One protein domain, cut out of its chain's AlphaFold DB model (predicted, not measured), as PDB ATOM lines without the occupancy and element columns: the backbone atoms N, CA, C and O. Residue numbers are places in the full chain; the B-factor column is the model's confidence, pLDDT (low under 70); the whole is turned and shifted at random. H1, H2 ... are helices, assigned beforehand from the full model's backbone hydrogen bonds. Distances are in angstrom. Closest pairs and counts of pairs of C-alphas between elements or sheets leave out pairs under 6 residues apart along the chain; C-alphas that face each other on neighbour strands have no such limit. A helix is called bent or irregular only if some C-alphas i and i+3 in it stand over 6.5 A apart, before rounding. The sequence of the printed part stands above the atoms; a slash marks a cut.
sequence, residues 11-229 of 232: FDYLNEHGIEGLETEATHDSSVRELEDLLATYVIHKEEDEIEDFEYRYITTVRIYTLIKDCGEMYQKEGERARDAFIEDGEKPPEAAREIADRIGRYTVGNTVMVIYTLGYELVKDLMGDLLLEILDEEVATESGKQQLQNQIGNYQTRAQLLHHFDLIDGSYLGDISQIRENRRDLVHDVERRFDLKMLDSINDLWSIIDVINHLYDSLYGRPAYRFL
ATOM      1  N   PHE A  11      16.344  30.293 -13.511       82.25
ATOM      2  CA  PHE A  11      16.642  31.583 -14.129       82.25
ATOM      3  C   PHE A  11      15.365  32.364 -14.416       82.25
ATOM      4  O   PHE A  11      15.347  33.576 -14.209       82.25
ATOM      5  N   ASP A  12      14.294  31.691 -14.839       82.06
ATOM      6  CA  ASP A  12      12.971  32.303 -14.962       82.06
ATOM      7  C   ASP A  12      12.498  32.831 -13.598       82.06
ATOM      8  O   ASP A  12      12.097  33.991 -13.491       82.06
ATOM      9  N   TYR A  13      12.659  32.035 -12.533       83.12
ATOM     10  CA  TYR A  13      12.343  32.444 -11.163       83.12
ATOM     11  C   TYR A  13      13.141  33.679 -10.717       83.12
ATOM     12  O   TYR A  13      12.569  34.622 -10.166       83.12
ATOM     13  N   LEU A  14      14.452  33.713 -10.969       82.12
ATOM     14  CA  LEU A  14      15.294  34.864 -10.625       82.12
ATOM     15  C   LEU A  14      14.893  36.122 -11.408       82.12
ATOM     16  O   LEU A  14      14.751  37.194 -10.813       82.12
ATOM     17  N   ASN A  15      14.620  35.981 -12.709       80.38
ATOM     18  CA  ASN A  15      14.193  37.087 -13.567       80.38
ATOM     19  C   ASN A  15      12.847  37.678 -13.114       80.38
ATOM     20  O   ASN A  15      12.679  38.899 -13.108       80.38
ATOM     21  N   GLU A  16      11.896  36.842 -12.680       83.81
ATOM     22  CA  GLU A  16      10.618  37.291 -12.104       83.81
ATOM     23  C   GLU A  16      10.800  38.127 -10.826       83.81
ATOM     24  O   GLU A  16       9.983  39.006 -10.535       83.81
ATOM     25  N   HIS A  17      11.894  37.900 -10.094       80.38
ATOM     26  CA  HIS A  17      12.264  38.643  -8.888       80.38
ATOM     27  C   HIS A  17      13.233  39.804  -9.169       80.38
ATOM     28  O   HIS A  17      13.728  40.434  -8.235       80.38
ATOM     29  N   GLY A  18      13.460  40.138 -10.444       74.44
ATOM     30  CA  GLY A  18      14.278  41.277 -10.862       74.44
ATOM     31  C   GLY A  18      15.786  41.047 -10.767       74.44
ATOM     32  O   GLY A  18      16.536  42.019 -10.835       74.44
ATOM     33  N   ILE A  19      16.227  39.795 -10.619       73.19
ATOM     34  CA  ILE A  19      17.635  39.412 -10.720       73.19
ATOM     35  C   ILE A  19      17.854  38.798 -12.095       73.19
ATOM     36  O   ILE A  19      17.289  37.750 -12.402       73.19
ATOM     37  N   GLU A  20      18.704  39.417 -12.914       66.31
ATOM     38  CA  GLU A  20      19.184  38.773 -14.135       66.31
ATOM     39  C   GLU A  20      20.072  37.601 -13.716       66.31
ATOM     40  O   GLU A  20      21.223  37.787 -13.333       66.31
ATOM     41  N   GLY A  21      19.495  36.394 -13.708       55.88
ATOM     42  CA  GLY A  21      19.973  35.220 -12.963       55.88
ATOM     43  C   GLY A  21      21.383  34.705 -13.277       55.88
ATOM     44  O   GLY A  21      21.772  33.660 -12.776       55.88
ATOM     45  N   LEU A  22      22.169  35.399 -14.093       56.91
ATOM     46  CA  LEU A  22      23.565  35.083 -14.380       56.91
ATOM     47  C   LEU A  22      24.548  36.093 -13.784       56.91
ATOM     48  O   LEU A  22      25.741  35.810 -13.789       56.91
ATOM     49  N   GLU A  23      24.093  37.247 -13.299       61.25
ATOM     50  CA  GLU A  23      24.940  38.419 -13.096       61.25
ATOM     51  C   GLU A  23      24.873  38.941 -11.659       61.25
ATOM     52  O   GLU A  23      23.805  39.194 -11.105       61.25
ATOM     53  N   THR A  24      26.041  39.146 -11.046       56.31
ATOM     54  CA  THR A  24      26.143  39.923  -9.801       56.31
ATOM     55  C   THR A  24      27.340  40.860  -9.837       56.31
ATOM     56  O   THR A  24      28.382  40.560 -10.429       56.31
ATOM     57  N   GLU A  25      27.221  41.998  -9.157       52.22
ATOM     58  CA  GLU A  25      28.363  42.874  -8.942       52.22
ATOM     59  C   GLU A  25      29.305  42.246  -7.908       52.22
ATOM     60  O   GLU A  25      28.912  41.968  -6.771       52.22
ATOM     61  N   ALA A  26      30.585  42.099  -8.266       45.16
ATOM     62  CA  ALA A  26      31.622  41.566  -7.375       45.16
ATOM     63  C   ALA A  26      31.714  42.315  -6.025       45.16
ATOM     64  O   ALA A  26      32.204  41.776  -5.034       45.16
ATOM     65  N   THR A  27      31.260  43.574  -5.977       41.47
ATOM     66  CA  THR A  27      31.458  44.500  -4.854       41.47
ATOM     67  C   THR A  27      30.226  44.778  -3.992       41.47
ATOM     68  O   THR A  27      30.385  45.401  -2.943       41.47
ATOM     69  N   HIS A  28      29.024  44.325  -4.359       48.81
ATOM     70  CA  HIS A  28      27.819  44.576  -3.556       48.81
ATOM     71  C   HIS A  28      27.455  43.354  -2.693       48.81
ATOM     72  O   HIS A  28      27.101  42.288  -3.180       48.81
ATOM     73  N   ASP A  29      27.608  43.476  -1.370       53.62
ATOM     74  CA  ASP A  29      27.222  42.450  -0.374       53.62
ATOM     75  C   ASP A  29      25.706  42.169  -0.378       53.62
ATOM     76  O   ASP A  29      25.274  41.033  -0.206       53.62
ATOM     77  N   SER A  30      24.888  43.182  -0.683       54.28
ATOM     78  CA  SER A  30      23.427  43.050  -0.736       54.28
ATOM     79  C   SER A  30      22.938  42.131  -1.858       54.28
ATOM     80  O   SER A  30      22.078  41.297  -1.606       54.28
ATOM     81  N   SER A  31      23.517  42.211  -3.061       66.00
ATOM     82  CA  SER A  31      23.034  41.453  -4.226       66.00
ATOM     83  C   SER A  31      23.285  39.946  -4.109       66.00
ATOM     84  O   SER A  31      22.495  39.146  -4.594       66.00
ATOM     85  N   VAL A  32      24.368  39.544  -3.438       69.88
ATOM     86  CA  VAL A  32      24.719  38.123  -3.257       69.88
ATOM     87  C   VAL A  32      23.840  37.468  -2.190       69.88
ATOM     88  O   VAL A  32      23.400  36.336  -2.370       69.88
ATOM     89  N   ARG A  33      23.531  38.183  -1.099       73.50
ATOM     90  CA  ARG A  33      22.608  37.678  -0.068       73.50
ATOM     91  C   ARG A  33      21.175  37.588  -0.569       73.50
ATOM     92  O   ARG A  33      20.515  36.590  -0.314       73.50
ATOM     93  N   GLU A  34      20.720  38.597  -1.309       77.94
ATOM     94  CA  GLU A  34      19.407  38.571  -1.960       77.94
ATOM     95  C   GLU A  34      19.290  37.378  -2.922       77.94
ATOM     96  O   GLU A  34      18.275  36.683  -2.917       77.94
ATOM     97  N   LEU A  35      20.354  37.081  -3.677       81.69
ATOM     98  CA  LEU A  35      20.422  35.898  -4.530       81.69
ATOM     99  C   LEU A  35      20.367  34.587  -3.725       81.69
ATOM    100  O   LEU A  35      19.595  33.699  -4.080       81.69
ATOM    101  N   GLU A  36      21.135  34.446  -2.636       83.19
ATOM    102  CA  GLU A  36      21.067  33.242  -1.788       83.19
ATOM    103  C   GLU A  36      19.680  33.040  -1.162       83.19
ATOM    104  O   GLU A  36      19.188  31.911  -1.133       83.19
ATOM    105  N   ASP A  37      19.034  34.108  -0.689       84.00
ATOM    106  CA  ASP A  37      17.700  34.039  -0.082       84.00
ATOM    107  C   ASP A  37      16.639  33.608  -1.107       84.00
ATOM    108  O   ASP A  37      15.765  32.785  -0.808       84.00
ATOM    109  N   LEU A  38      16.731  34.121  -2.337       85.38
ATOM    110  CA  LEU A  38      15.856  33.717  -3.436       85.38
ATOM    111  C   LEU A  38      16.099  32.266  -3.840       85.38
ATOM    112  O   LEU A  38      15.140  31.515  -3.993       85.38
ATOM    113  N   LEU A  39      17.353  31.831  -3.940       88.12
ATOM    114  CA  LEU A  39      17.673  30.440  -4.259       88.12
ATOM    115  C   LEU A  39      17.242  29.469  -3.162       88.12
ATOM    116  O   LEU A  39      16.708  28.403  -3.458       88.12
ATOM    117  N   ALA A  40      17.411  29.840  -1.894       86.88
ATOM    118  CA  ALA A  40      16.886  29.063  -0.780       86.88
ATOM    119  C   ALA A  40      15.356  28.962  -0.858       86.88
ATOM    120  O   ALA A  40      14.794  27.887  -0.655       86.88
ATOM    121  N   THR A  41      14.682  30.063  -1.200       86.75
ATOM    122  CA  THR A  41      13.230  30.085  -1.404       86.75
ATOM    123  C   THR A  41      12.826  29.181  -2.565       86.75
ATOM    124  O   THR A  41      11.916  28.375  -2.390       86.75
ATOM    125  N   TYR A  42      13.522  29.251  -3.700       85.75
ATOM    126  CA  TYR A  42      13.298  28.387  -4.857       85.75
ATOM    127  C   TYR A  42      13.373  26.904  -4.470       85.75
ATOM    128  O   TYR A  42      12.409  26.168  -4.665       85.75
ATOM    129  N   VAL A  43      14.465  26.497  -3.813       86.25
ATOM    130  CA  VAL A  43      14.690  25.106  -3.384       86.25
ATOM    131  C   VAL A  43      13.654  24.628  -2.366       86.25
ATOM    132  O   VAL A  43      13.265  23.470  -2.388       86.25
ATOM    133  N   ILE A  44      13.200  25.492  -1.453       85.50
ATOM    134  CA  ILE A  44      12.187  25.123  -0.449       85.50
ATOM    135  C   ILE A  44      10.806  24.904  -1.083       85.50
ATOM    136  O   ILE A  44      10.011  24.132  -0.547       85.50
ATOM    137  N   HIS A  45      10.492  25.624  -2.165       83.62
ATOM    138  CA  HIS A  45       9.155  25.622  -2.765       83.62
ATOM    139  C   HIS A  45       9.017  24.696  -3.977       83.62
ATOM    140  O   HIS A  45       7.883  24.331  -4.286       83.62
ATOM    141  N   LYS A  46      10.117  24.309  -4.632       80.12
ATOM    142  CA  LYS A  46      10.126  23.208  -5.605       80.12
ATOM    143  C   LYS A  46      10.297  21.864  -4.900       80.12
ATOM    144  O   LYS A  46      11.017  21.766  -3.908       80.12
ATOM    145  N   GLU A  47       9.645  20.823  -5.410       71.88
ATOM    146  CA  GLU A  47       9.922  19.460  -4.947       71.88
ATOM    147  C   GLU A  47      11.310  19.009  -5.455       71.88
ATOM    148  O   GLU A  47      11.753  19.435  -6.518       71.88
ATOM    149  N   GLU A  48      12.028  18.169  -4.694       64.25
ATOM    150  CA  GLU A  48      13.411  17.750  -5.024       64.25
ATOM    151  C   GLU A  48      13.508  17.114  -6.422       64.25
ATOM    152  O   GLU A  48      14.487  17.345  -7.132       64.25
ATOM    153  N   ASP A  49      12.455  16.390  -6.818       64.00
ATOM    154  CA  ASP A  49      12.303  15.703  -8.104       64.00
ATOM    155  C   ASP A  49      11.989  16.658  -9.277       64.00
ATOM    156  O   ASP A  49      12.001  16.238 -10.433       64.00
ATOM    157  N   GLU A  50      11.689  17.932  -8.999       79.19
ATOM    158  CA  GLU A  50      11.360  18.957 -10.000       79.19
ATOM    159  C   GLU A  50      12.541  19.878 -10.327       79.19
ATOM    160  O   GLU A  50      12.432  20.703 -11.235       79.19
ATOM    161  N   ILE A  51      13.638  19.805  -9.569       83.44
ATOM    162  CA  ILE A  51      14.830  20.624  -9.798       83.44
ATOM    163  C   ILE A  51      15.773  19.842 -10.709       83.44
ATOM    164  O   ILE A  51      16.277  18.781 -10.340       83.44
ATOM    165  N   GLU A  52      16.037  20.378 -11.893       85.94
ATOM    166  CA  GLU A  52      16.925  19.724 -12.846       85.94
ATOM    167  C   GLU A  52      18.401  19.842 -12.429       85.94
ATOM    168  O   GLU A  52      18.831  20.772 -11.739       85.94
ATOM    169  N   ASP A  53      19.227  18.910 -12.908       86.69
ATOM    170  CA  ASP A  53      20.665  18.846 -12.619       86.69
ATOM    171  C   ASP A  53      21.398  20.169 -12.879       86.69
ATOM    172  O   ASP A  53      22.264  20.579 -12.097       86.69
ATOM    173  N   PHE A  54      21.059  20.857 -13.972       87.56
ATOM    174  CA  PHE A  54      21.683  22.133 -14.316       87.56
ATOM    175  C   PHE A  54      21.354  23.225 -13.286       87.56
ATOM    176  O   PHE A  54      22.190  24.099 -13.035       87.56
ATOM    177  N   GLU A  55      20.171  23.167 -12.672       89.50
ATOM    178  CA  GLU A  55      19.712  24.103 -11.647       89.50
ATOM    179  C   GLU A  55      20.441  23.843 -10.330       89.50
ATOM    180  O   GLU A  55      20.995  24.770  -9.738       89.50
ATOM    181  N   TYR A  56      20.551  22.578  -9.911       88.69
ATOM    182  CA  TYR A  56      21.333  22.201  -8.728       88.69
ATOM    183  C   TYR A  56      22.792  22.644  -8.832       88.69
ATOM    184  O   TYR A  56      23.373  23.150  -7.865       88.69
ATOM    185  N   ARG A  57      23.398  22.482 -10.009       90.94
ATOM    186  CA  ARG A  57      24.785  22.892 -10.274       90.94
ATOM    187  C   ARG A  57      24.936  24.408 -10.262       90.94
ATOM    188  O   ARG A  57      25.911  24.909  -9.701       90.94
ATOM    189  N   TYR A  58      23.962  25.135 -10.810       89.56
ATOM    190  CA  TYR A  58      23.903  26.592 -10.713       89.56
ATOM    191  C   TYR A  58      23.836  27.042  -9.243       89.56
ATOM    192  O   TYR A  58      24.714  27.771  -8.780       89.56
ATOM    193  N   ILE A  59      22.878  26.518  -8.474       89.19
ATOM    194  CA  ILE A  59      22.689  26.838  -7.050       89.19
ATOM    195  C   ILE A  59      23.957  26.527  -6.243       89.19
ATOM    196  O   ILE A  59      24.403  27.329  -5.421       89.19
ATOM    197  N   THR A  60      24.587  25.381  -6.509       91.88
ATOM    198  CA  THR A  60      25.847  24.986  -5.861       91.88
ATOM    199  C   THR A  60      26.990  25.935  -6.220       91.88
ATOM    200  O   THR A  60      27.800  26.270  -5.356       91.88
ATOM    201  N   THR A  61      27.048  26.415  -7.464       92.00
ATOM    202  CA  THR A  61      28.051  27.398  -7.895       92.00
ATOM    203  C   THR A  61      27.890  28.712  -7.140       92.00
ATOM    204  O   THR A  61      28.867  29.213  -6.584       92.00
ATOM    205  N   VAL A  62      26.658  29.228  -7.042       88.50
ATOM    206  CA  VAL A  62      26.350  30.434  -6.256       88.50
ATOM    207  C   VAL A  62      26.745  30.241  -4.791       88.50
ATOM    208  O   VAL A  62      27.357  31.115  -4.183       88.50
ATOM    209  N   ARG A  63      26.488  29.061  -4.223       90.31
ATOM    210  CA  ARG A  63      26.885  28.746  -2.847       90.31
ATOM    211  C   ARG A  63      28.401  28.776  -2.645       90.31
ATOM    212  O   ARG A  63      28.878  29.316  -1.648       90.31
ATOM    213  N   ILE A  64      29.167  28.186  -3.565       92.56
ATOM    214  CA  ILE A  64      30.638  28.212  -3.524       92.56
ATOM    215  C   ILE A  64      31.132  29.656  -3.635       92.56
ATOM    216  O   ILE A  64      32.001  30.063  -2.865       92.56
ATOM    217  N   TYR A  65      30.543  30.432  -4.543       89.56
ATOM    218  CA  TYR A  65      30.838  31.848  -4.725       89.56
ATOM    219  C   TYR A  65      30.659  32.641  -3.421       89.56
ATOM    220  O   TYR A  65      31.593  33.313  -2.973       89.56
ATOM    221  N   THR A  66      29.500  32.513  -2.766       88.00
ATOM    222  CA  THR A  66      29.213  33.213  -1.505       88.00
ATOM    223  C   THR A  66      30.215  32.830  -0.424       88.00
ATOM    224  O   THR A  66      30.767  33.700   0.247       88.00
ATOM    225  N   LEU A  67      30.542  31.538  -0.306       92.75
ATOM    226  CA  LEU A  67      31.542  31.072   0.652       92.75
ATOM    227  C   LEU A  67      32.931  31.668   0.388       92.75
ATOM    228  O   LEU A  67      33.624  32.001   1.348       92.75
ATOM    229  N   ILE A  68      33.351  31.809  -0.875       92.31
ATOM    230  CA  ILE A  68      34.633  32.443  -1.228       92.31
ATOM    231  C   ILE A  68      34.634  33.913  -0.808       92.31
ATOM    232  O   ILE A  68      35.606  34.376  -0.203       92.31
ATOM    233  N   LYS A  69      33.543  34.636  -1.077       88.38
ATOM    234  CA  LYS A  69      33.400  36.042  -0.695       88.38
ATOM    235  C   LYS A  69      33.445  36.223   0.824       88.38
ATOM    236  O   LYS A  69      34.308  36.948   1.319       88.38
ATOM    237  N   ASP A  70      32.611  35.488   1.556       89.75
ATOM    238  CA  ASP A  70      32.571  35.509   3.023       89.75
ATOM    239  C   ASP A  70      33.926  35.113   3.630       89.75
ATOM    240  O   ASP A  70      34.378  35.686   4.624       89.75
ATOM    241  N   CYS A  71      34.612  34.145   3.015       93.00
ATOM    242  CA  CYS A  71      35.961  33.741   3.395       93.00
ATOM    243  C   CYS A  71      36.957  34.897   3.234       93.00
ATOM    244  O   CYS A  71      37.743  35.152   4.146       93.00
ATOM    245  N   GLY A  72      36.923  35.616   2.109       91.88
ATOM    246  CA  GLY A  72      37.764  36.790   1.874       91.88
ATOM    247  C   GLY A  72      37.517  37.909   2.886       91.88
ATOM    248  O   GLY A  72      38.466  38.430   3.478       91.88
ATOM    249  N   GLU A  73      36.250  38.234   3.143       91.62
ATOM    250  CA  GLU A  73      35.857  39.267   4.108       91.62
ATOM    251  C   GLU A  73      36.262  38.895   5.539       91.62
ATOM    252  O   GLU A  73      36.835  39.714   6.262       91.62
ATOM    253  N   MET A  74      36.029  37.644   5.948       93.12
ATOM    254  CA  MET A  74      36.409  37.148   7.272       93.12
ATOM    255  C   MET A  74      37.930  37.118   7.453       93.12
ATOM    256  O   MET A  74      38.423  37.523   8.509       93.12
ATOM    257  N   TYR A  75      38.674  36.688   6.427       93.31
ATOM    258  CA  TYR A  75      40.137  36.713   6.426       93.31
ATOM    259  C   TYR A  75      40.661  38.134   6.665       93.31
ATOM    260  O   TYR A  75      41.491  38.343   7.552       93.31
ATOM    261  N   GLN A  76      40.150  39.114   5.909       92.94
ATOM    262  CA  GLN A  76      40.578  40.510   6.023       92.94
ATOM    263  C   GLN A  76      40.204  41.089   7.386       92.94
ATOM    264  O   GLN A  76      41.067  41.606   8.091       92.94
ATOM    265  N   LYS A  77      38.943  40.945   7.799       94.12
ATOM    266  CA  LYS A  77      38.422  41.515   9.042       94.12
ATOM    267  C   LYS A  77      39.168  41.018  10.279       94.12
ATOM    268  O   LYS A  77      39.571  41.825  11.118       94.12
ATOM    269  N   GLU A  78      39.348  39.706  10.418       92.69
ATOM    270  CA  GLU A  78      40.038  39.153  11.589       92.69
ATOM    271  C   GLU A  78      41.553  39.388  11.518       92.69
ATOM    272  O   GLU A  78      42.183  39.641  12.549       92.69
ATOM    273  N   GLY A  79      42.137  39.404  10.313       91.75
ATOM    274  CA  GLY A  79      43.532  39.791  10.111       91.75
ATOM    275  C   GLY A  79      43.806  41.240  10.521       91.75
ATOM    276  O   GLY A  79      44.743  41.504  11.276       91.75
ATOM    277  N   GLU A  80      42.971  42.187  10.090       92.56
ATOM    278  CA  GLU A  80      43.079  43.605  10.456       92.56
ATOM    279  C   GLU A  80      42.865  43.824  11.951       92.56
ATOM    280  O   GLU A  80      43.660  44.512  12.590       92.56
ATOM    281  N   ARG A  81      41.871  43.160  12.547       92.31
ATOM    282  CA  ARG A  81      41.643  43.219  13.992       92.31
ATOM    283  C   ARG A  81      42.858  42.737  14.787       92.31
ATOM    284  O   ARG A  81      43.223  43.354  15.788       92.31
ATOM    285  N   ALA A  82      43.485  41.642  14.357       89.38
ATOM    286  CA  ALA A  82      44.685  41.114  14.996       89.38
ATOM    287  C   ALA A  82      45.894  42.039  14.810       89.38
ATOM    288  O   ALA A  82      46.656  42.251  15.757       89.38
ATOM    289  N   ARG A  83      46.048  42.618  13.614       89.69
ATOM    290  CA  ARG A  83      47.073  43.623  13.314       89.69
ATOM    291  C   ARG A  83      46.956  44.822  14.247       89.69
ATOM    292  O   ARG A  83      47.947  45.221  14.850       89.69
ATOM    293  N   ASP A  84      45.757  45.380  14.359       89.19
ATOM    294  CA  ASP A  84      45.510  46.606  15.111       89.19
ATOM    295  C   ASP A  84      45.732  46.364  16.611       89.19
ATOM    296  O   ASP A  84      46.487  47.100  17.244       89.19
ATOM    297  N   ALA A  85      45.231  45.245  17.150       87.44
ATOM    298  CA  ALA A  85      45.510  44.832  18.527       87.44
ATOM    299  C   ALA A  85      47.015  44.618  18.794       87.44
ATOM    300  O   ALA A  85      47.513  44.926  19.876       87.44
ATOM    301  N   PHE A  86      47.760  44.097  17.814       84.88
ATOM    302  CA  PHE A  86      49.202  43.882  17.943       84.88
ATOM    303  C   PHE A  86      50.012  45.187  17.930       84.88
ATOM    304  O   PHE A  86      51.040  45.258  18.610       84.88
ATOM    305  N   ILE A  87      49.563  46.193  17.170       85.38
ATOM    306  CA  ILE A  87      50.165  47.534  17.107       85.38
ATOM    307  C   ILE A  87      49.850  48.332  18.380       85.38
ATOM    308  O   ILE A  87      50.723  49.019  18.903       85.38
ATOM    309  N   GLU A  88      48.631  48.229  18.911       82.31
ATOM    310  CA  GLU A  88      48.244  48.899  20.164       82.31
ATOM    311  C   GLU A  88      49.068  48.419  21.377       82.31
ATOM    312  O   GLU A  88      49.300  49.183  22.313       82.31
ATOM    313  N   ASP A  89      49.575  47.184  21.334       76.25
ATOM    314  CA  ASP A  89      50.420  46.563  22.364       76.25
ATOM    315  C   ASP A  89      51.898  47.053  22.351       76.25
ATOM    316  O   ASP A  89      52.715  46.601  23.156       76.25
ATOM    317  N   GLY A  90      52.278  47.983  21.458       74.12
ATOM    318  CA  GLY A  90      53.578  48.682  21.466       74.12
ATOM    319  C   GLY A  90      54.154  49.007  20.075       74.12
ATOM    320  O   GLY A  90      53.634  48.573  19.053       74.12
ATOM    321  N   GLU A  91      55.280  49.737  20.015       60.62
ATOM    322  CA  GLU A  91      55.991  50.048  18.755       60.62
ATOM    323  C   GLU A  91      56.664  48.795  18.162       60.62
ATOM    324  O   GLU A  91      57.860  48.551  18.339       60.62
ATOM    325  N   LYS A  92      55.886  47.963  17.469       67.81
ATOM    326  CA  LYS A  92      56.386  46.785  16.751       67.81
ATOM    327  C   LYS A  92      56.520  47.088  15.250       67.81
ATOM    328  O   LYS A  92      55.744  47.885  14.718       67.81
ATOM    329  N   PRO A  93      57.493  46.485  14.539       78.50
ATOM    330  CA  PRO A  93      57.708  46.761  13.120       78.50
ATOM    331  C   PRO A  93      56.455  46.454  12.274       78.50
ATOM    332  O   PRO A  93      55.832  45.412  12.493       78.50
ATOM    333  N   PRO A  94      56.116  47.280  11.263       79.88
ATOM    334  CA  PRO A  94      54.947  47.063  10.400       79.88
ATOM    335  C   PRO A  94      54.903  45.694   9.703       79.88
ATOM    336  O   PRO A  94      53.824  45.169   9.442       79.88
ATOM    337  N   GLU A  95      56.062  45.100   9.410       85.69
ATOM    338  CA  GLU A  95      56.165  43.772   8.789       85.69
ATOM    339  C   GLU A  95      55.666  42.658   9.717       85.69
ATOM    340  O   GLU A  95      54.881  41.816   9.290       85.69
ATOM    341  N   ALA A  96      56.023  42.705  11.005       86.38
ATOM    342  CA  ALA A  96      55.560  41.727  11.990       86.38
ATOM    343  C   ALA A  96      54.037  41.807  12.201       86.38
ATOM    344  O   ALA A  96      53.373  40.789  12.381       86.38
ATOM    345  N   ALA A  97      53.468  43.015  12.130       86.25
ATOM    346  CA  ALA A  97      52.025  43.210  12.214       86.25
ATOM    347  C   ALA A  97      51.291  42.602  11.004       86.25
ATOM    348  O   ALA A  97      50.229  42.005  11.171       86.25
ATOM    349  N   ARG A  98      51.865  42.703   9.795       87.38
ATOM    350  CA  ARG A  98      51.318  42.067   8.582       87.38
ATOM    351  C   ARG A  98      51.394  40.545   8.634       87.38
ATOM    352  O   ARG A  98      50.430  39.890   8.265       87.38
ATOM    353  N   GLU A  99      52.505  39.988   9.111       90.12
ATOM    354  CA  GLU A  99      52.666  38.534   9.240       90.12
ATOM    355  C   GLU A  99      51.652  37.938  10.231       90.12
ATOM    356  O   GLU A  99      51.053  36.894   9.972       90.12
ATOM    357  N   ILE A 100      51.400  38.628  11.348       89.12
ATOM    358  CA  ILE A 100      50.368  38.219  12.310       89.12
ATOM    359  C   ILE A 100      48.972  38.325  11.703       89.12
ATOM    360  O   ILE A 100      48.174  37.408  11.891       89.12
ATOM    361  N   ALA A 101      48.687  39.401  10.965       91.06
ATOM    362  CA  ALA A 101      47.416  39.570  10.271       91.06
ATOM    363  C   ALA A 101      47.138  38.399   9.319       91.06
ATOM    364  O   ALA A 101      46.084  37.776   9.412       91.06
ATOM    365  N   ASP A 102      48.108  38.056   8.464       91.38
ATOM    366  CA  ASP A 102      47.988  36.941   7.520       91.38
ATOM    367  C   ASP A 102      47.782  35.611   8.253       91.38
ATOM    368  O   ASP A 102      46.835  34.879   7.970       91.38
ATOM    369  N   ARG A 103      48.605  35.322   9.268       91.00
ATOM    370  CA  ARG A 103      48.510  34.068  10.023       91.00
ATOM    371  C   ARG A 103      47.168  33.907  10.737       91.00
ATOM    372  O   ARG A 103      46.609  32.811  10.728       91.00
ATOM    373  N   ILE A 104      46.663  34.962  11.376       92.62
ATOM    374  CA  ILE A 104      45.363  34.917  12.058       92.62
ATOM    375  C   ILE A 104      44.224  34.817  11.043       92.62
ATOM    376  O   ILE A 104      43.311  34.015  11.247       92.62
ATOM    377  N   GLY A 105      44.307  35.553   9.933       92.56
ATOM    378  CA  GLY A 105      43.365  35.439   8.824       92.56
ATOM    379  C   GLY A 105      43.262  33.998   8.319       92.56
ATOM    380  O   GLY A 105      42.173  33.425   8.324       92.56
ATOM    381  N   ARG A 106      44.395  33.365   7.975       92.62
ATOM    382  CA  ARG A 106      44.452  31.966   7.503       92.62
ATOM    383  C   ARG A 106      43.888  30.985   8.526       92.62
ATOM    384  O   ARG A 106      43.040  30.163   8.181       92.62
ATOM    385  N   TYR A 107      44.302  31.110   9.787       92.88
ATOM    386  CA  TYR A 107      43.816  30.256  10.872       92.88
ATOM    387  C   TYR A 107      42.291  30.323  11.028       92.88
ATOM    388  O   TYR A 107      41.643  29.309  11.284       92.88
ATOM    389  N   THR A 108      41.717  31.514  10.854       93.81
ATOM    390  CA  THR A 108      40.280  31.762  11.008       93.81
ATOM    391  C   THR A 108      39.473  31.105   9.889       93.81
ATOM    392  O   THR A 108      38.437  30.495  10.151       93.81
ATOM    393  N   VAL A 109      39.945  31.196   8.644       95.81
ATOM    394  CA  VAL A 109      39.177  30.762   7.466       95.81
ATOM    395  C   VAL A 109      39.450  29.323   7.029       95.81
ATOM    396  O   VAL A 109      38.761  28.806   6.155       95.81
ATOM    397  N   GLY A 110      40.410  28.640   7.654       94.62
ATOM    398  CA  GLY A 110      40.861  27.297   7.280       94.62
ATOM    399  C   GLY A 110      39.768  26.258   7.027       94.62
ATOM    400  O   GLY A 110      39.809  25.518   6.042       94.62
ATOM    401  N   ASN A 111      38.762  26.204   7.903       94.75
ATOM    402  CA  ASN A 111      37.645  25.271   7.742       94.75
ATOM    403  C   ASN A 111      36.717  25.669   6.590       94.75
ATOM    404  O   ASN A 111      36.252  24.794   5.866       94.75
ATOM    405  N   THR A 112      36.486  26.968   6.393       95.88
ATOM    406  CA  THR A 112      35.710  27.483   5.259       95.88
ATOM    407  C   THR A 112      36.411  27.151   3.945       95.88
ATOM    408  O   THR A 112      35.782  26.616   3.038       95.88
ATOM    409  N   VAL A 113      37.731  27.341   3.875       96.75
ATOM    410  CA  VAL A 113      38.553  26.982   2.709       96.75
ATOM    411  C   VAL A 113      38.459  25.490   2.386       96.75
ATOM    412  O   VAL A 113      38.252  25.121   1.234       96.75
ATOM    413  N   MET A 114      38.535  24.612   3.391       96.38
ATOM    414  CA  MET A 114      38.314  23.174   3.191       96.38
ATOM    415  C   MET A 114      36.923  22.871   2.615       96.38
ATOM    416  O   MET A 114      36.810  22.024   1.728       96.38
ATOM    417  N   VAL A 115      35.871  23.525   3.118       96.81
ATOM    418  CA  VAL A 115      34.499  23.331   2.621       96.81
ATOM    419  C   VAL A 115      34.391  23.783   1.166       96.81
ATOM    420  O   VAL A 115      33.899  23.011   0.347       96.81
ATOM    421  N   ILE A 116      34.926  24.959   0.827       97.44
ATOM    422  CA  ILE A 116      34.972  25.493  -0.544       97.44
ATOM    423  C   ILE A 116      35.650  24.497  -1.490       97.44
ATOM    424  O   ILE A 116      35.052  24.089  -2.482       97.44
ATOM    425  N   TYR A 117      36.858  24.033  -1.151       97.19
ATOM    426  CA  TYR A 117      37.578  23.049  -1.964       97.19
ATOM    427  C   TYR A 117      36.842  21.711  -2.070       97.19
ATOM    428  O   TYR A 117      36.945  21.037  -3.089       97.19
ATOM    429  N   THR A 118      36.107  21.306  -1.034       96.94
ATOM    430  CA  THR A 118      35.336  20.056  -1.054       96.94
ATOM    431  C   THR A 118      34.128  20.168  -1.978       96.94
ATOM    432  O   THR A 118      33.937  19.289  -2.813       96.94
ATOM    433  N   LEU A 119      33.353  21.249  -1.865       97.19
ATOM    434  CA  LEU A 119      32.201  21.506  -2.731       97.19
ATOM    435  C   LEU A 119      32.633  21.694  -4.187       97.19
ATOM    436  O   LEU A 119      32.086  21.046  -5.074       97.19
ATOM    437  N   GLY A 120      33.667  22.507  -4.421       97.31
ATOM    438  CA  GLY A 120      34.242  22.708  -5.748       97.31
ATOM    439  C   GLY A 120      34.758  21.410  -6.360       97.31
ATOM    440  O   GLY A 120      34.483  21.126  -7.520       97.31
ATOM    441  N   TYR A 121      35.445  20.572  -5.578       96.81
ATOM    442  CA  TYR A 121      35.908  19.269  -6.052       96.81
ATOM    443  C   TYR A 121      34.750  18.362  -6.486       96.81
ATOM    444  O   TYR A 121      34.830  17.786  -7.567       96.81
ATOM    445  N   GLU A 122      33.693  18.213  -5.682       95.56
ATOM    446  CA  GLU A 122      32.577  17.337  -6.066       95.56
ATOM    447  C   GLU A 122      31.815  17.894  -7.277       95.56
ATOM    448  O   GLU A 122      31.577  17.152  -8.225       95.56
ATOM    449  N   LEU A 123      31.555  19.204  -7.332       96.31
ATOM    450  CA  LEU A 123      30.877  19.810  -8.481       96.31
ATOM    451  C   LEU A 123      31.695  19.673  -9.775       96.31
ATOM    452  O   LEU A 123      31.171  19.237 -10.798       96.31
ATOM    453  N   VAL A 124      32.997  19.972  -9.736       96.69
ATOM    454  CA  VAL A 124      33.890  19.786 -10.894       96.69
ATOM    455  C   VAL A 124      33.951  18.314 -11.293       96.69
ATOM    456  O   VAL A 124      33.941  17.996 -12.480       96.69
ATOM    457  N   LYS A 125      33.980  17.390 -10.324       93.81
ATOM    458  CA  LYS A 125      33.962  15.950 -10.599       93.81
ATOM    459  C   LYS A 125      32.735  15.561 -11.412       93.81
ATOM    460  O   LYS A 125      32.885  14.792 -12.366       93.81
ATOM    461  N   ASP A 126      31.571  16.056 -11.023       91.69
ATOM    462  CA  ASP A 126      30.292  15.700 -11.629       91.69
ATOM    463  C   ASP A 126      30.152  16.337 -13.018       91.69
ATOM    464  O   ASP A 126      29.939  15.609 -13.986       91.69
ATOM    465  N   LEU A 127      30.466  17.632 -13.160       93.75
ATOM    466  CA  LEU A 127      30.505  18.323 -14.457       93.75
ATOM    467  C   LEU A 127      31.448  17.632 -15.453       93.75
ATOM    468  O   LEU A 127      31.085  17.395 -16.601       93.75
ATOM    469  N   MET A 128      32.653  17.245 -15.020       93.31
ATOM    470  CA  MET A 128      33.562  16.496 -15.893       93.31
ATOM    471  C   MET A 128      33.003  15.124 -16.285       93.31
ATOM    472  O   MET A 128      33.285  14.634 -17.376       93.31
ATOM    473  N   GLY A 129      32.282  14.467 -15.373       89.25
ATOM    474  CA  GLY A 129      31.680  13.161 -15.625       89.25
ATOM    475  C   GLY A 129      30.658  13.226 -16.750       89.25
ATOM    476  O   GLY A 129      30.683  12.376 -17.636       89.25
ATOM    477  N   ASP A 130      29.830  14.258 -16.735       88.06
ATOM    478  CA  ASP A 130      28.776  14.449 -17.727       88.06
ATOM    479  C   ASP A 130      29.314  14.944 -19.049       88.06
ATOM    480  O   ASP A 130      28.929  14.435 -20.094       88.06
ATOM    481  N   LEU A 131      30.288  15.852 -19.014       88.81
ATOM    482  CA  LEU A 131      30.900  16.352 -20.237       88.81
ATOM    483  C   LEU A 131      31.584  15.222 -21.020       88.81
ATOM    484  O   LEU A 131      31.609  15.237 -22.245       88.81
ATOM    485  N   LEU A 132      32.096  14.201 -20.327       86.81
ATOM    486  CA  LEU A 132      32.607  12.988 -20.968       86.81
ATOM    487  C   LEU A 132      31.506  12.102 -21.554       86.81
ATOM    488  O   LEU A 132      31.770  11.392 -22.524       86.81
ATOM    489  N   LEU A 133      30.308  12.098 -20.968       82.81
ATOM    490  CA  LEU A 133      29.176  11.358 -21.516       82.81
ATOM    491  C   LEU A 133      28.634  11.999 -22.791       82.81
ATOM    492  O   LEU A 133      28.249  11.254 -23.683       82.81
ATOM    493  N   GLU A 134      28.677  13.327 -22.914       79.25
ATOM    494  CA  GLU A 134      28.293  14.049 -24.142       79.25
ATOM    495  C   GLU A 134      29.149  13.656 -25.362       79.25
ATOM    496  O   GLU A 134      28.738  13.809 -26.508       79.25
ATOM    497  N   ILE A 135      30.353  13.114 -25.138       74.25
ATOM    498  CA  ILE A 135      31.224  12.601 -26.210       74.25
ATOM    499  C   ILE A 135      30.720  11.249 -26.740       74.25
ATOM    500  O   ILE A 135      31.063  10.840 -27.854       74.25
ATOM    501  N   LEU A 136      29.957  10.503 -25.938       71.50
ATOM    502  CA  LEU A 136      29.460   9.190 -26.320       71.50
ATOM    503  C   LEU A 136      28.243   9.347 -27.226       71.50
ATOM    504  O   LEU A 136      27.242   9.941 -26.845       71.50
ATOM    505  N   ASP A 137      28.323   8.740 -28.405       66.25
ATOM    506  CA  ASP A 137      27.205   8.664 -29.339       66.25
ATOM    507  C   ASP A 137      25.971   8.040 -28.655       66.25
ATOM    508  O   ASP A 137      26.057   6.964 -28.043       66.25
ATOM    509  N   GLU A 138      24.823   8.717 -28.750       60.00
ATOM    510  CA  GLU A 138      23.545   8.280 -28.174       60.00
ATOM    511  C   GLU A 138      23.112   6.913 -28.714       60.00
ATOM    512  O   GLU A 138      22.465   6.138 -28.006       60.00
ATOM    513  N   GLU A 139      23.530   6.560 -29.936       59.72
ATOM    514  CA  GLU A 139      23.266   5.242 -30.519       59.72
ATOM    515  C   GLU A 139      24.084   4.117 -29.852       59.72
ATOM    516  O   GLU A 139      23.738   2.936 -29.964       59.72
ATOM    517  N   VAL A 140      25.165   4.459 -29.141       60.31
ATOM    518  CA  VAL A 140      26.126   3.510 -28.554       60.31
ATOM    519  C   VAL A 140      25.904   3.314 -27.050       60.31
ATOM    520  O   VAL A 140      26.146   2.213 -26.540       60.31
ATOM    521  N   ALA A 141      25.433   4.331 -26.326       63.53
ATOM    522  CA  ALA A 141      25.314   4.293 -24.870       63.53
ATOM    523  C   ALA A 141      23.864   4.495 -24.401       63.53
ATOM    524  O   ALA A 141      23.394   5.616 -24.240       63.53
ATOM    525  N   THR A 142      23.169   3.390 -24.100       73.31
ATOM    526  CA  THR A 142      21.902   3.441 -23.347       73.31
ATOM    527  C   THR A 142      22.111   4.133 -21.997       73.31
ATOM    528  O   THR A 142      23.217   4.099 -21.462       73.31
ATOM    529  N   GLU A 143      21.054   4.673 -21.385       70.62
ATOM    530  CA  GLU A 143      21.146   5.337 -20.070       70.62
ATOM    531  C   GLU A 143      21.836   4.474 -18.996       70.62
ATOM    532  O   GLU A 143      22.745   4.921 -18.295       70.62
ATOM    533  N   SER A 144      21.521   3.175 -18.943       71.50
ATOM    534  CA  SER A 144      22.214   2.239 -18.044       71.50
ATOM    535  C   SER A 144      23.700   2.065 -18.395       71.50
ATOM    536  O   SER A 144      24.526   1.895 -17.496       71.50
ATOM    537  N   GLY A 145      24.054   2.109 -19.682       70.94
ATOM    538  CA  GLY A 145      25.437   2.055 -20.154       70.94
ATOM    539  C   GLY A 145      26.227   3.320 -19.809       70.94
ATOM    540  O   GLY A 145      27.353   3.204 -19.320       70.94
ATOM    541  N   LYS A 146      25.625   4.505 -19.978       72.31
ATOM    542  CA  LYS A 146      26.201   5.800 -19.576       72.31
ATOM    543  C   LYS A 146      26.500   5.824 -18.079       72.31
ATOM    544  O   LYS A 146      27.629   6.110 -17.683       72.31
ATOM    545  N   GLN A 147      25.551   5.395 -17.247       71.31
ATOM    546  CA  GLN A 147      25.735   5.352 -15.795       71.31
ATOM    547  C   GLN A 147      26.838   4.367 -15.373       71.31
ATOM    548  O   GLN A 147      27.629   4.630 -14.462       71.31
ATOM    549  N   GLN A 148      26.957   3.224 -16.056       70.75
ATOM    550  CA  GLN A 148      28.048   2.285 -15.801       70.75
ATOM    551  C   GLN A 148      29.408   2.841 -16.254       70.75
ATOM    552  O   GLN A 148      30.403   2.637 -15.555       70.75
ATOM    553  N   LEU A 149      29.464   3.588 -17.360       70.94
ATOM    554  CA  LEU A 149      30.671   4.274 -17.828       70.94
ATOM    555  C   LEU A 149      31.094   5.406 -16.889       70.94
ATOM    556  O   LEU A 149      32.264   5.456 -16.519       70.94
ATOM    557  N   GLN A 150      30.167   6.238 -16.411       70.12
ATOM    558  CA  GLN A 150      30.429   7.255 -15.382       70.12
ATOM    559  C   GLN A 150      31.112   6.656 -14.145       70.12
ATOM    560  O   GLN A 150      32.076   7.229 -13.622       70.12
ATOM    561  N   ASN A 151      30.643   5.485 -13.704       68.00
ATOM    562  CA  ASN A 151      31.212   4.757 -12.572       68.00
ATOM    563  C   ASN A 151      32.617   4.200 -12.868       68.00
ATOM    564  O   ASN A 151      33.470   4.181 -11.980       68.00
ATOM    565  N   GLN A 152      32.886   3.762 -14.103       68.81
ATOM    566  CA  GLN A 152      34.194   3.222 -14.516       68.81
ATOM    567  C   GLN A 152      35.234   4.318 -14.791       68.81
ATOM    568  O   GLN A 152      36.400   4.171 -14.430       68.81
ATOM    569  N   ILE A 153      34.810   5.454 -15.343       71.25
ATOM    570  CA  ILE A 153      35.621   6.667 -15.521       71.25
ATOM    571  C   ILE A 153      35.708   7.450 -14.185       71.25
ATOM    572  O   ILE A 153      36.114   8.605 -14.133       71.25
ATOM    573  N   GLY A 154      35.330   6.827 -13.060       65.44
ATOM    574  CA  GLY A 154      35.058   7.454 -11.761       65.44
ATOM    575  C   GLY A 154      36.235   8.134 -11.054       65.44
ATOM    576  O   GLY A 154      36.041   8.743 -10.002       65.44
ATOM    577  N   ASN A 155      37.453   8.063 -11.595       81.88
ATOM    578  CA  ASN A 155      38.594   8.769 -11.020       81.88
ATOM    579  C   ASN A 155      38.680  10.201 -11.565       81.88
ATOM    580  O   ASN A 155      38.861  10.408 -12.763       81.88
ATOM    581  N   TYR A 156      38.641  11.176 -10.656       87.12
ATOM    582  CA  TYR A 156      38.759  12.609 -10.938       87.12
ATOM    583  C   TYR A 156      39.902  12.965 -11.902       87.12
ATOM    584  O   TYR A 156      39.694  13.693 -12.866       87.12
ATOM    585  N   GLN A 157      41.100  12.406 -11.691       88.50
ATOM    586  CA  GLN A 157      42.253  12.696 -12.549       88.50
ATOM    587  C   GLN A 157      42.069  12.124 -13.956       88.50
ATOM    588  O   GLN A 157      42.444  12.753 -14.941       88.50
ATOM    589  N   THR A 158      41.506  10.919 -14.046       88.62
ATOM    590  CA  THR A 158      41.235  10.266 -15.327       88.62
ATOM    591  C   THR A 158      40.208  11.062 -16.122       88.62
ATOM    592  O   THR A 158      40.397  11.235 -17.320       88.62
ATOM    593  N   ARG A 159      39.181  11.615 -15.458       90.38
ATOM    594  CA  ARG A 159      38.198  12.493 -16.104       90.38
ATOM    595  C   ARG A 159      38.864  13.717 -16.731       90.38
ATOM    596  O   ARG A 159      38.724  13.934 -17.930       90.38
ATOM    597  N   ALA A 160      39.668  14.439 -15.953       90.75
ATOM    598  CA  ALA A 160      40.384  15.624 -16.426       90.75
ATOM    599  C   ALA A 160      41.322  15.313 -17.608       90.75
ATOM    600  O   ALA A 160      41.340  16.024 -18.609       90.75
ATOM    601  N   GLN A 161      42.074  14.211 -17.527       91.19
ATOM    602  CA  GLN A 161      42.980  13.788 -18.601       91.19
ATOM    603  C   GLN A 161      42.241  13.422 -19.889       91.19
ATOM    604  O   GLN A 161      42.731  13.737 -20.972       91.19
ATOM    605  N   LEU A 162      41.087  12.757 -19.784       89.50
ATOM    606  CA  LEU A 162      40.265  12.422 -20.944       89.50
ATOM    607  C   LEU A 162      39.686  13.683 -21.585       89.50
ATOM    608  O   LEU A 162      39.817  13.834 -22.794       89.50
ATOM    609  N   LEU A 163      39.138  14.612 -20.798       89.88
ATOM    610  CA  LEU A 163      38.633  15.887 -21.320       89.88
ATOM    611  C   LEU A 163      39.715  16.676 -22.059       89.88
ATOM    612  O   LEU A 163      39.467  17.179 -23.150       89.88
ATOM    613  N   HIS A 164      40.929  16.730 -21.505       91.44
ATOM    614  CA  HIS A 164      42.065  17.361 -22.174       91.44
ATOM    615  C   HIS A 164      42.442  16.624 -23.466       91.44
ATOM    616  O   HIS A 164      42.770  17.243 -24.469       91.44
ATOM    617  N   HIS A 165      42.402  15.289 -23.464       90.06
ATOM    618  CA  HIS A 165      42.708  14.493 -24.654       90.06
ATOM    619  C   HIS A 165      41.691  14.681 -25.788       90.06
ATOM    620  O   HIS A 165      42.056  14.543 -26.952       90.06
ATOM    621  N   PHE A 166      40.437  14.980 -25.447       88.12
ATOM    622  CA  PHE A 166      39.369  15.295 -26.395       88.12
ATOM    623  C   PHE A 166      39.260  16.795 -26.715       88.12
ATOM    624  O   PHE A 166      38.274  17.204 -27.321       88.12
ATOM    625  N   ASP A 167      40.250  17.607 -26.326       88.69
ATOM    626  CA  ASP A 167      40.302  19.056 -26.568       88.69
ATOM    627  C   ASP A 167      39.104  19.844 -25.984       88.69
ATOM    628  O   ASP A 167      38.760  20.921 -26.470       88.69
ATOM    629  N   LEU A 168      38.469  19.333 -24.919       88.81
ATOM    630  CA  LEU A 168      37.360  20.007 -24.218       88.81
ATOM    631  C   LEU A 168      37.836  20.938 -23.097       88.81
ATOM    632  O   LEU A 168      37.123  21.852 -22.679       88.81
ATOM    633  N   ILE A 169      39.051  20.711 -22.606       90.56
ATOM    634  CA  ILE A 169      39.760  21.617 -21.704       90.56
ATOM    635  C   ILE A 169      41.195  21.782 -22.200       90.56
ATOM    636  O   ILE A 169      41.779  20.847 -22.751       90.56
ATOM    637  N   ASP A 170      41.780  22.954 -21.979       91.38
ATOM    638  CA  ASP A 170      43.183  23.194 -22.297       91.38
ATOM    639  C   ASP A 170      44.123  22.779 -21.148       91.38
ATOM    640  O   ASP A 170      43.713  22.279 -20.093       91.38
ATOM    641  N   GLY A 171      45.427  22.965 -21.363       91.50
ATOM    642  CA  GLY A 171      46.444  22.644 -20.364       91.50
ATOM    643  C   GLY A 171      46.371  23.499 -19.093       91.50
ATOM    644  O   GLY A 171      46.839  23.038 -18.052       91.50
ATOM    645  N   SER A 172      45.789  24.704 -19.158       93.88
ATOM    646  CA  SER A 172      45.587  25.566 -17.988       93.88
ATOM    647  C   SER A 172      44.521  24.962 -17.083       93.88
ATOM    648  O   SER A 172      44.814  24.624 -15.939       93.88
ATOM    649  N   TYR A 173      43.336  24.682 -17.635       93.62
ATOM    650  CA  TYR A 173      42.237  24.061 -16.892       93.62
ATOM    651  C   TYR A 173      42.607  22.678 -16.347       93.62
ATOM    652  O   TYR A 173      42.218  22.325 -15.236       93.62
ATOM    653  N   LEU A 174      43.405  21.889 -17.078       94.00
ATOM    654  CA  LEU A 174      43.936  20.624 -16.557       94.00
ATOM    655  C   LEU A 174      44.808  20.833 -15.302       94.00
ATOM    656  O   LEU A 174      44.753  20.022 -14.367       94.00
ATOM    657  N   GLY A 175      45.618  21.894 -15.293       94.06
ATOM    658  CA  GLY A 175      46.422  22.311 -14.146       94.06
ATOM    659  C   GLY A 175      45.546  22.710 -12.961       94.06
ATOM    660  O   GLY A 175      45.693  22.130 -11.885       94.06
ATOM    661  N   ASP A 176      44.584  23.601 -13.188       94.94
ATOM    662  CA  ASP A 176      43.684  24.123 -12.153       94.94
ATOM    663  C   ASP A 176      42.838  23.004 -11.524       94.94
ATOM    664  O   ASP A 176      42.772  22.865 -10.303       94.94
ATOM    665  N   ILE A 177      42.278  22.109 -12.342       96.06
ATOM    666  CA  ILE A 177      41.541  20.923 -11.876       96.06
ATOM    667  C   ILE A 177      42.442  20.027 -11.012       96.06
ATOM    668  O   ILE A 177      42.038  19.555  -9.943       96.06
ATOM    669  N   SER A 178      43.687  19.797 -11.438       95.06
ATOM    670  CA  SER A 178      44.640  18.998 -10.655       95.06
ATOM    671  C   SER A 178      44.949  19.665  -9.308       95.06
ATOM    672  O   SER A 178      44.968  18.982  -8.280       95.06
ATOM    673  N   GLN A 179      45.091  20.991  -9.289       94.62
ATOM    674  CA  GLN A 179      45.324  21.772  -8.076       94.62
ATOM    675  C   GLN A 179      44.127  21.723  -7.114       94.62
ATOM    676  O   GLN A 179      44.328  21.518  -5.916       94.62
ATOM    677  N   ILE A 180      42.884  21.808  -7.608       96.19
ATOM    678  CA  ILE A 180      41.667  21.647  -6.788       96.19
ATOM    679  C   ILE A 180      41.695  20.306  -6.049       96.19
ATOM    680  O   ILE A 180      41.469  20.248  -4.836       96.19
ATOM    681  N   ARG A 181      42.021  19.219  -6.757       95.19
ATOM    682  CA  ARG A 181      42.138  17.880  -6.168       95.19
ATOM    683  C   ARG A 181      43.237  17.801  -5.114       95.19
ATOM    684  O   ARG A 181      43.011  17.211  -4.054       95.19
ATOM    685  N   GLU A 182      44.422  18.328  -5.405       94.50
ATOM    686  CA  GLU A 182      45.568  18.290  -4.491       94.50
ATOM    687  C   GLU A 182      45.302  19.104  -3.224       94.50
ATOM    688  O   GLU A 182      45.418  18.566  -2.120       94.50
ATOM    689  N   ASN A 183      44.817  20.338  -3.368       95.12
ATOM    690  CA  ASN A 183      44.471  21.212  -2.252       95.12
ATOM    691  C   ASN A 183      43.351  20.614  -1.397       95.12
ATOM    692  O   ASN A 183      43.478  20.548  -0.174       95.12
ATOM    693  N   ARG A 184      42.285  20.088  -2.017       95.25
ATOM    694  CA  ARG A 184      41.210  19.386  -1.299       95.25
ATOM    695  C   ARG A 184      41.744  18.177  -0.542       95.25
ATOM    696  O   ARG A 184      41.369  17.969   0.611       95.25
ATOM    697  N   ARG A 185      42.602  17.357  -1.159       94.38
ATOM    698  CA  ARG A 185      43.210  16.193  -0.496       94.38
ATOM    699  C   ARG A 185      44.005  16.632   0.729       94.38
ATOM    700  O   ARG A 185      43.807  16.066   1.801       94.38
ATOM    701  N   ASP A 186      44.870  17.622   0.571       94.06
ATOM    702  CA  ASP A 186      45.738  18.093   1.641       94.06
ATOM    703  C   ASP A 186      44.912  18.717   2.775       94.06
ATOM    704  O   ASP A 186      45.103  18.360   3.929       94.06
ATOM    705  N   LEU A 187      43.896  19.527   2.470       94.31
ATOM    706  CA  LEU A 187      42.992  20.091   3.480       94.31
ATOM    707  C   LEU A 187      42.168  19.018   4.206       94.31
ATOM    708  O   LEU A 187      41.978  19.090   5.419       94.31
ATOM    709  N   VAL A 188      41.660  18.007   3.500       93.06
ATOM    710  CA  VAL A 188      40.830  16.959   4.114       93.06
ATOM    711  C   VAL A 188      41.666  16.009   4.970       93.06
ATOM    712  O   VAL A 188      41.223  15.633   6.057       93.06
ATOM    713  N   HIS A 189      42.861  15.633   4.515       91.62
ATOM    714  CA  HIS A 189      43.674  14.596   5.156       91.62
ATOM    715  C   HIS A 189      44.760  15.129   6.093       91.62
ATOM    716  O   HIS A 189      45.244  14.365   6.927       91.62
ATOM    717  N   ASP A 190      45.107  16.411   6.006       91.69
ATOM    718  CA  ASP A 190      46.071  17.066   6.882       91.69
ATOM    719  C   ASP A 190      45.403  18.259   7.585       91.69
ATOM    720  O   ASP A 190      45.114  19.304   7.002       91.69
ATOM    721  N   VAL A 191      45.114  18.089   8.876       86.56
ATOM    722  CA  VAL A 191      44.453  19.130   9.675       86.56
ATOM    723  C   VAL A 191      45.362  20.348   9.848       86.56
ATOM    724  O   VAL A 191      44.857  21.467   9.911       86.56
ATOM    725  N   GLU A 192      46.689  20.168   9.874       89.94
ATOM    726  CA  GLU A 192      47.634  21.278  10.048       89.94
ATOM    727  C   GLU A 192      47.588  22.241   8.862       89.94
ATOM    728  O   GLU A 192      47.653  23.460   9.040       89.94
ATOM    729  N   ARG A 193      47.354  21.700   7.663       89.56
ATOM    730  CA  ARG A 193      47.188  22.477   6.430       89.56
ATOM    731  C   ARG A 193      46.020  23.444   6.481       89.56
ATOM    732  O   ARG A 193      46.079  24.483   5.834       89.56
ATOM    733  N   ARG A 194      44.989  23.158   7.277       90.06
ATOM    734  CA  ARG A 194      43.856  24.076   7.470       90.06
ATOM    735  C   ARG A 194      44.260  25.311   8.265       90.06
ATOM    736  O   ARG A 194      43.648  26.353   8.102       90.06
ATOM    737  N   PHE A 195      45.266  25.210   9.131       88.31
ATOM    738  CA  PHE A 195      45.665  26.320   9.995       88.31
ATOM    739  C   PHE A 195      46.657  27.270   9.333       88.31
ATOM    740  O   PHE A 195      46.666  28.452   9.669       88.31
ATOM    741  N   ASP A 196      47.509  26.759   8.443       88.06
ATOM    742  CA  ASP A 196      48.536  27.571   7.791       88.06
ATOM    743  C   ASP A 196      48.216  27.938   6.344       88.06
ATOM    744  O   ASP A 196      48.798  28.897   5.845       88.06
ATOM    745  N   LEU A 197      47.306  27.206   5.691       90.56
ATOM    746  CA  LEU A 197      46.890  27.388   4.302       90.56
ATOM    747  C   LEU A 197      48.055  27.682   3.342       90.56
ATOM    748  O   LEU A 197      47.896  28.444   2.392       90.56
ATOM    749  N   LYS A 198      49.241  27.105   3.575       87.38
ATOM    750  CA  LYS A 198      50.454  27.431   2.796       87.38
ATOM    751  C   LYS A 198      50.396  27.006   1.331       87.38
ATOM    752  O   LYS A 198      51.299  27.339   0.575       87.38
ATOM    753  N   MET A 199      49.391  26.219   0.954       89.25
ATOM    754  CA  MET A 199      49.135  25.859  -0.439       89.25
ATOM    755  C   MET A 199      48.499  27.003  -1.244       89.25
ATOM    756  O   MET A 199      48.413  26.889  -2.460       89.25
ATOM    757  N   LEU A 200      48.025  28.060  -0.575       86.56
ATOM    758  CA  LEU A 200      47.478  29.258  -1.205       86.56
ATOM    759  C   LEU A 200      48.485  30.395  -1.087       86.56
ATOM    760  O   LEU A 200      48.865  30.772   0.030       86.56
ATOM    761  N   ASP A 201      48.851  30.989  -2.216       85.12
ATOM    762  CA  ASP A 201      49.603  32.241  -2.225       85.12
ATOM    763  C   ASP A 201      48.688  33.374  -1.741       85.12
ATOM    764  O   ASP A 201      49.098  34.223  -0.943       85.12
ATOM    765  N   SER A 202      47.409  33.323  -2.127       86.75
ATOM    766  CA  SER A 202      46.368  34.265  -1.729       86.75
ATOM    767  C   SER A 202      45.023  33.575  -1.488       86.75
ATOM    768  O   SER A 202      44.683  32.587  -2.128       86.75
ATOM    769  N   ILE A 203      44.183  34.149  -0.619       86.69
ATOM    770  CA  ILE A 203      42.770  33.736  -0.510       86.69
ATOM    771  C   ILE A 203      42.025  33.936  -1.841       86.69
ATOM    772  O   ILE A 203      41.072  33.217  -2.124       86.69
ATOM    773  N   ASN A 204      42.497  34.845  -2.698       86.06
ATOM    774  CA  ASN A 204      41.932  35.032  -4.034       86.06
ATOM    775  C   ASN A 204      42.161  33.828  -4.962       86.06
ATOM    776  O   ASN A 204      41.441  33.700  -5.944       86.06
ATOM    777  N   ASP A 205      43.096  32.926  -4.652       89.69
ATOM    778  CA  ASP A 205      43.344  31.729  -5.467       89.69
ATOM    779  C   ASP A 205      42.119  30.798  -5.488       89.69
ATOM    780  O   ASP A 205      41.962  29.987  -6.399       89.69
ATOM    781  N   LEU A 206      41.206  30.940  -4.517       92.75
ATOM    782  CA  LEU A 206      39.937  30.214  -4.476       92.75
ATOM    783  C   LEU A 206      39.034  30.518  -5.680       92.75
ATOM    784  O   LEU A 206      38.221  29.672  -6.041       92.75
ATOM    785  N   TRP A 207      39.182  31.685  -6.317       92.12
ATOM    786  CA  TRP A 207      38.382  32.066  -7.485       92.12
ATOM    787  C   TRP A 207      38.617  31.157  -8.696       92.12
ATOM    788  O   TRP A 207      37.682  30.937  -9.460       92.12
ATOM    789  N   SER A 208      39.789  30.517  -8.793       91.25
ATOM    790  CA  SER A 208      40.073  29.508  -9.828       91.25
ATOM    791  C   SER A 208      39.054  28.360  -9.847       91.25
ATOM    792  O   SER A 208      38.769  27.792 -10.899       91.25
ATOM    793  N   ILE A 209      38.442  28.037  -8.698       95.25
ATOM    794  CA  ILE A 209      37.379  27.028  -8.605       95.25
ATOM    795  C   ILE A 209      36.156  27.469  -9.415       95.25
ATOM    796  O   ILE A 209      35.589  26.661 -10.149       95.25
ATOM    797  N   ILE A 210      35.760  28.740  -9.301       93.12
ATOM    798  CA  ILE A 210      34.626  29.304 -10.043       93.12
ATOM    799  C   ILE A 210      34.942  29.357 -11.536       93.12
ATOM    800  O   ILE A 210      34.084  29.001 -12.339       93.12
ATOM    801  N   ASP A 211      36.170  29.712 -11.910       92.44
ATOM    802  CA  ASP A 211      36.593  29.754 -13.315       92.44
ATOM    803  C   ASP A 211      36.506  28.370 -13.978       92.44
ATOM    804  O   ASP A 211      35.963  28.231 -15.077       92.44
ATOM    805  N   VAL A 212      36.974  27.324 -13.287       95.31
ATOM    806  CA  VAL A 212      36.869  25.930 -13.745       95.31
ATOM    807  C   VAL A 212      35.407  25.486 -13.839       95.31
ATOM    808  O   VAL A 212      35.013  24.890 -14.843       95.31
ATOM    809  N   ILE A 213      34.595  25.765 -12.812       95.75
ATOM    810  CA  ILE A 213      33.165  25.421 -12.809       95.75
ATOM    811  C   ILE A 213      32.458  26.087 -13.988       95.75
ATOM    812  O   ILE A 213      31.735  25.412 -14.715       95.75
ATOM    813  N   ASN A 214      32.694  27.380 -14.206       92.19
ATOM    814  CA  ASN A 214      32.083  28.132 -15.293       92.19
ATOM    815  C   ASN A 214      32.433  27.561 -16.661       92.19
ATOM    816  O   ASN A 214      31.532  27.395 -17.477       92.19
ATOM    817  N   HIS A 215      33.703  27.220 -16.897       93.19
ATOM    818  CA  HIS A 215      34.136  26.610 -18.157       93.19
ATOM    819  C   HIS A 215      33.427  25.280 -18.428       93.19
ATOM    820  O   HIS A 215      32.892  25.056 -19.515       93.19
ATOM    821  N   LEU A 216      33.393  24.392 -17.431       94.31
ATOM    822  CA  LEU A 216      32.767  23.077 -17.579       94.31
ATOM    823  C   LEU A 216      31.242  23.172 -17.705       94.31
ATOM    824  O   LEU A 216      30.644  22.452 -18.500       94.31
ATOM    825  N   TYR A 217      30.618  24.069 -16.943       92.75
ATOM    826  CA  TYR A 217      29.180  24.307 -16.995       92.75
ATOM    827  C   TYR A 217      28.768  24.921 -18.344       92.75
ATOM    828  O   TYR A 217      27.803  24.458 -18.946       92.75
ATOM    829  N   ASP A 218      29.531  25.883 -18.874       91.44
ATOM    830  CA  ASP A 218      29.306  26.460 -20.209       91.44
ATOM    831  C   ASP A 218      29.472  25.423 -21.321       91.44
ATOM    832  O   ASP A 218      28.658  25.353 -22.238       91.44
ATOM    833  N   SER A 219      30.461  24.539 -21.187       90.62
ATOM    834  CA  SER A 219      30.672  23.438 -22.133       90.62
ATOM    835  C   SER A 219      29.486  22.466 -22.189       90.62
ATOM    836  O   SER A 219      29.182  21.942 -23.257       90.62
ATOM    837  N   LEU A 220      28.811  22.235 -21.059       89.19
ATOM    838  CA  LEU A 220      27.648  21.349 -20.962       89.19
ATOM    839  C   LEU A 220      26.340  22.029 -21.378       89.19
ATOM    840  O   LEU A 220      25.533  21.450 -22.099       89.19
ATOM    841  N   TYR A 221      26.117  23.254 -20.909       87.62
ATOM    842  CA  TYR A 221      24.803  23.900 -20.957       87.62
ATOM    843  C   TYR A 221      24.746  25.113 -21.892       87.62
ATOM    844  O   TYR A 221      23.693  25.733 -22.034       87.62
ATOM    845  N   GLY A 222      25.859  25.472 -22.538       86.19
ATOM    846  CA  GLY A 222      25.948  26.596 -23.478       86.19
ATOM    847  C   GLY A 222      25.773  27.980 -22.840       86.19
ATOM    848  O   GLY A 222      25.472  28.947 -23.546       86.19
ATOM    849  N   ARG A 223      25.884  28.061 -21.513       84.00
ATOM    850  CA  ARG A 223      25.970  29.297 -20.727       84.00
ATOM    851  C   ARG A 223      26.820  29.034 -19.486       84.00
ATOM    852  O   ARG A 223      26.733  27.928 -18.969       84.00
ATOM    853  N   PRO A 224      27.560  30.010 -18.939       82.56
ATOM    854  CA  PRO A 224      28.267  29.819 -17.675       82.56
ATOM    855  C   PRO A 224      27.295  29.706 -16.502       82.56
ATOM    856  O   PRO A 224      26.173  30.210 -16.559       82.56
ATOM    857  N   ALA A 225      27.762  29.086 -15.420       81.62
ATOM    858  CA  ALA A 225      27.000  28.996 -14.181       81.62
ATOM    859  C   ALA A 225      26.874  30.365 -13.500       81.62
ATOM    860  O   ALA A 225      25.860  30.655 -12.886       81.62
ATOM    861  N   TYR A 226      27.895  31.215 -13.588       74.25
ATOM    862  CA  TYR A 226      27.919  32.501 -12.902       74.25
ATOM    863  C   TYR A 226      28.782  33.515 -13.653       74.25
ATOM    864  O   TYR A 226      29.912  33.204 -14.028       74.25
ATOM    865  N   ARG A 227      28.299  34.743 -13.848       67.25
ATOM    866  CA  ARG A 227      29.072  35.857 -14.415       67.25
ATOM    867  C   ARG A 227      29.210  36.988 -13.407       67.25
ATOM    868  O   ARG A 227      28.279  37.357 -12.692       67.25
ATOM    869  N   PHE A 228      30.398  37.576 -13.396       61.50
ATOM    870  CA  PHE A 228      30.578  38.897 -12.822       61.50
ATOM    871  C   PHE A 228      30.015  39.928 -13.794       61.50
ATOM    872  O   PHE A 228      30.262  39.834 -14.996       61.50
ATOM    873  N   LEU A 229      29.308  40.925 -13.267       60.25
ATOM    874  CA  LEU A 229      29.093  42.158 -14.012       60.25
ATOM    875  C   LEU A 229      30.461  42.787 -14.277       60.25
ATOM    876  O   LEU A 229      31.199  43.099 -13.332       60.25
TER     877      LEU A 229
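Overview. This is residues 11 to 229 of the 232 residues of an uncharacterized protein of Halorubrum sp. E3 (UniProt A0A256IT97). What shape do these helices make? A long hairpin of H3 and the bent H4 makes the longest axis, with H9 packed beside H3 and H4b as a three-helix bundle, and residues 88 to 93 stick out at the tip. H2 covers part of H3 with H1 near it, while H6, H7 and H8 pack on H4 on the opposite side and H5 packs near the end of H4b. How large is it? The 219 printed residues, all helix by class, include nine named helices, H1 to H9 in chain order, and span 74 by 41 by 27 A; the whole is only just compact, close to loose, with a radius of gyration of the C-alphas of 20.0 A.

Along the chain. Where does it start? H1, residues 11 to 16, begins at C-alpha 11 (16.642, 31.583, -14.129), then come H2, residues 29 to 45, and H3, residues 53 to 88, 52.3 A long. Is H4 straight? H4, residues 94 to 133, was assigned as one helix by its hydrogen bonds but is bent, with C-alphas 108 and 111 7.7 A apart. Its arms are H4a, residues 94 to 108, and H4b, residues 111 to 133, 33.5 A long. What follows? H5 is residues 143 to 152, H6 156 to 165, H7 171 to 189, H8 191 to 196 and H9 203 to 221, ending at C-alpha 221 (24.803, 23.900, -20.957).

Arrangement. How does the bundle touch? H4b and H9 touch, their closest C-alphas, Val 124 and Ile 213, 6.0 A apart. Are the backbones whole? Every O i to N i+4 pair is within hydrogen-bond range in H1 to H7, both arms included, but 1 of 2 in H8 and 11 of 15 in H9.

Size, cuts and confidence. Is anything cut? The printed part has no cut, and the link H1 to H2 is long. Where is confidence low? 28 residues are under 70, among them 20 to 32.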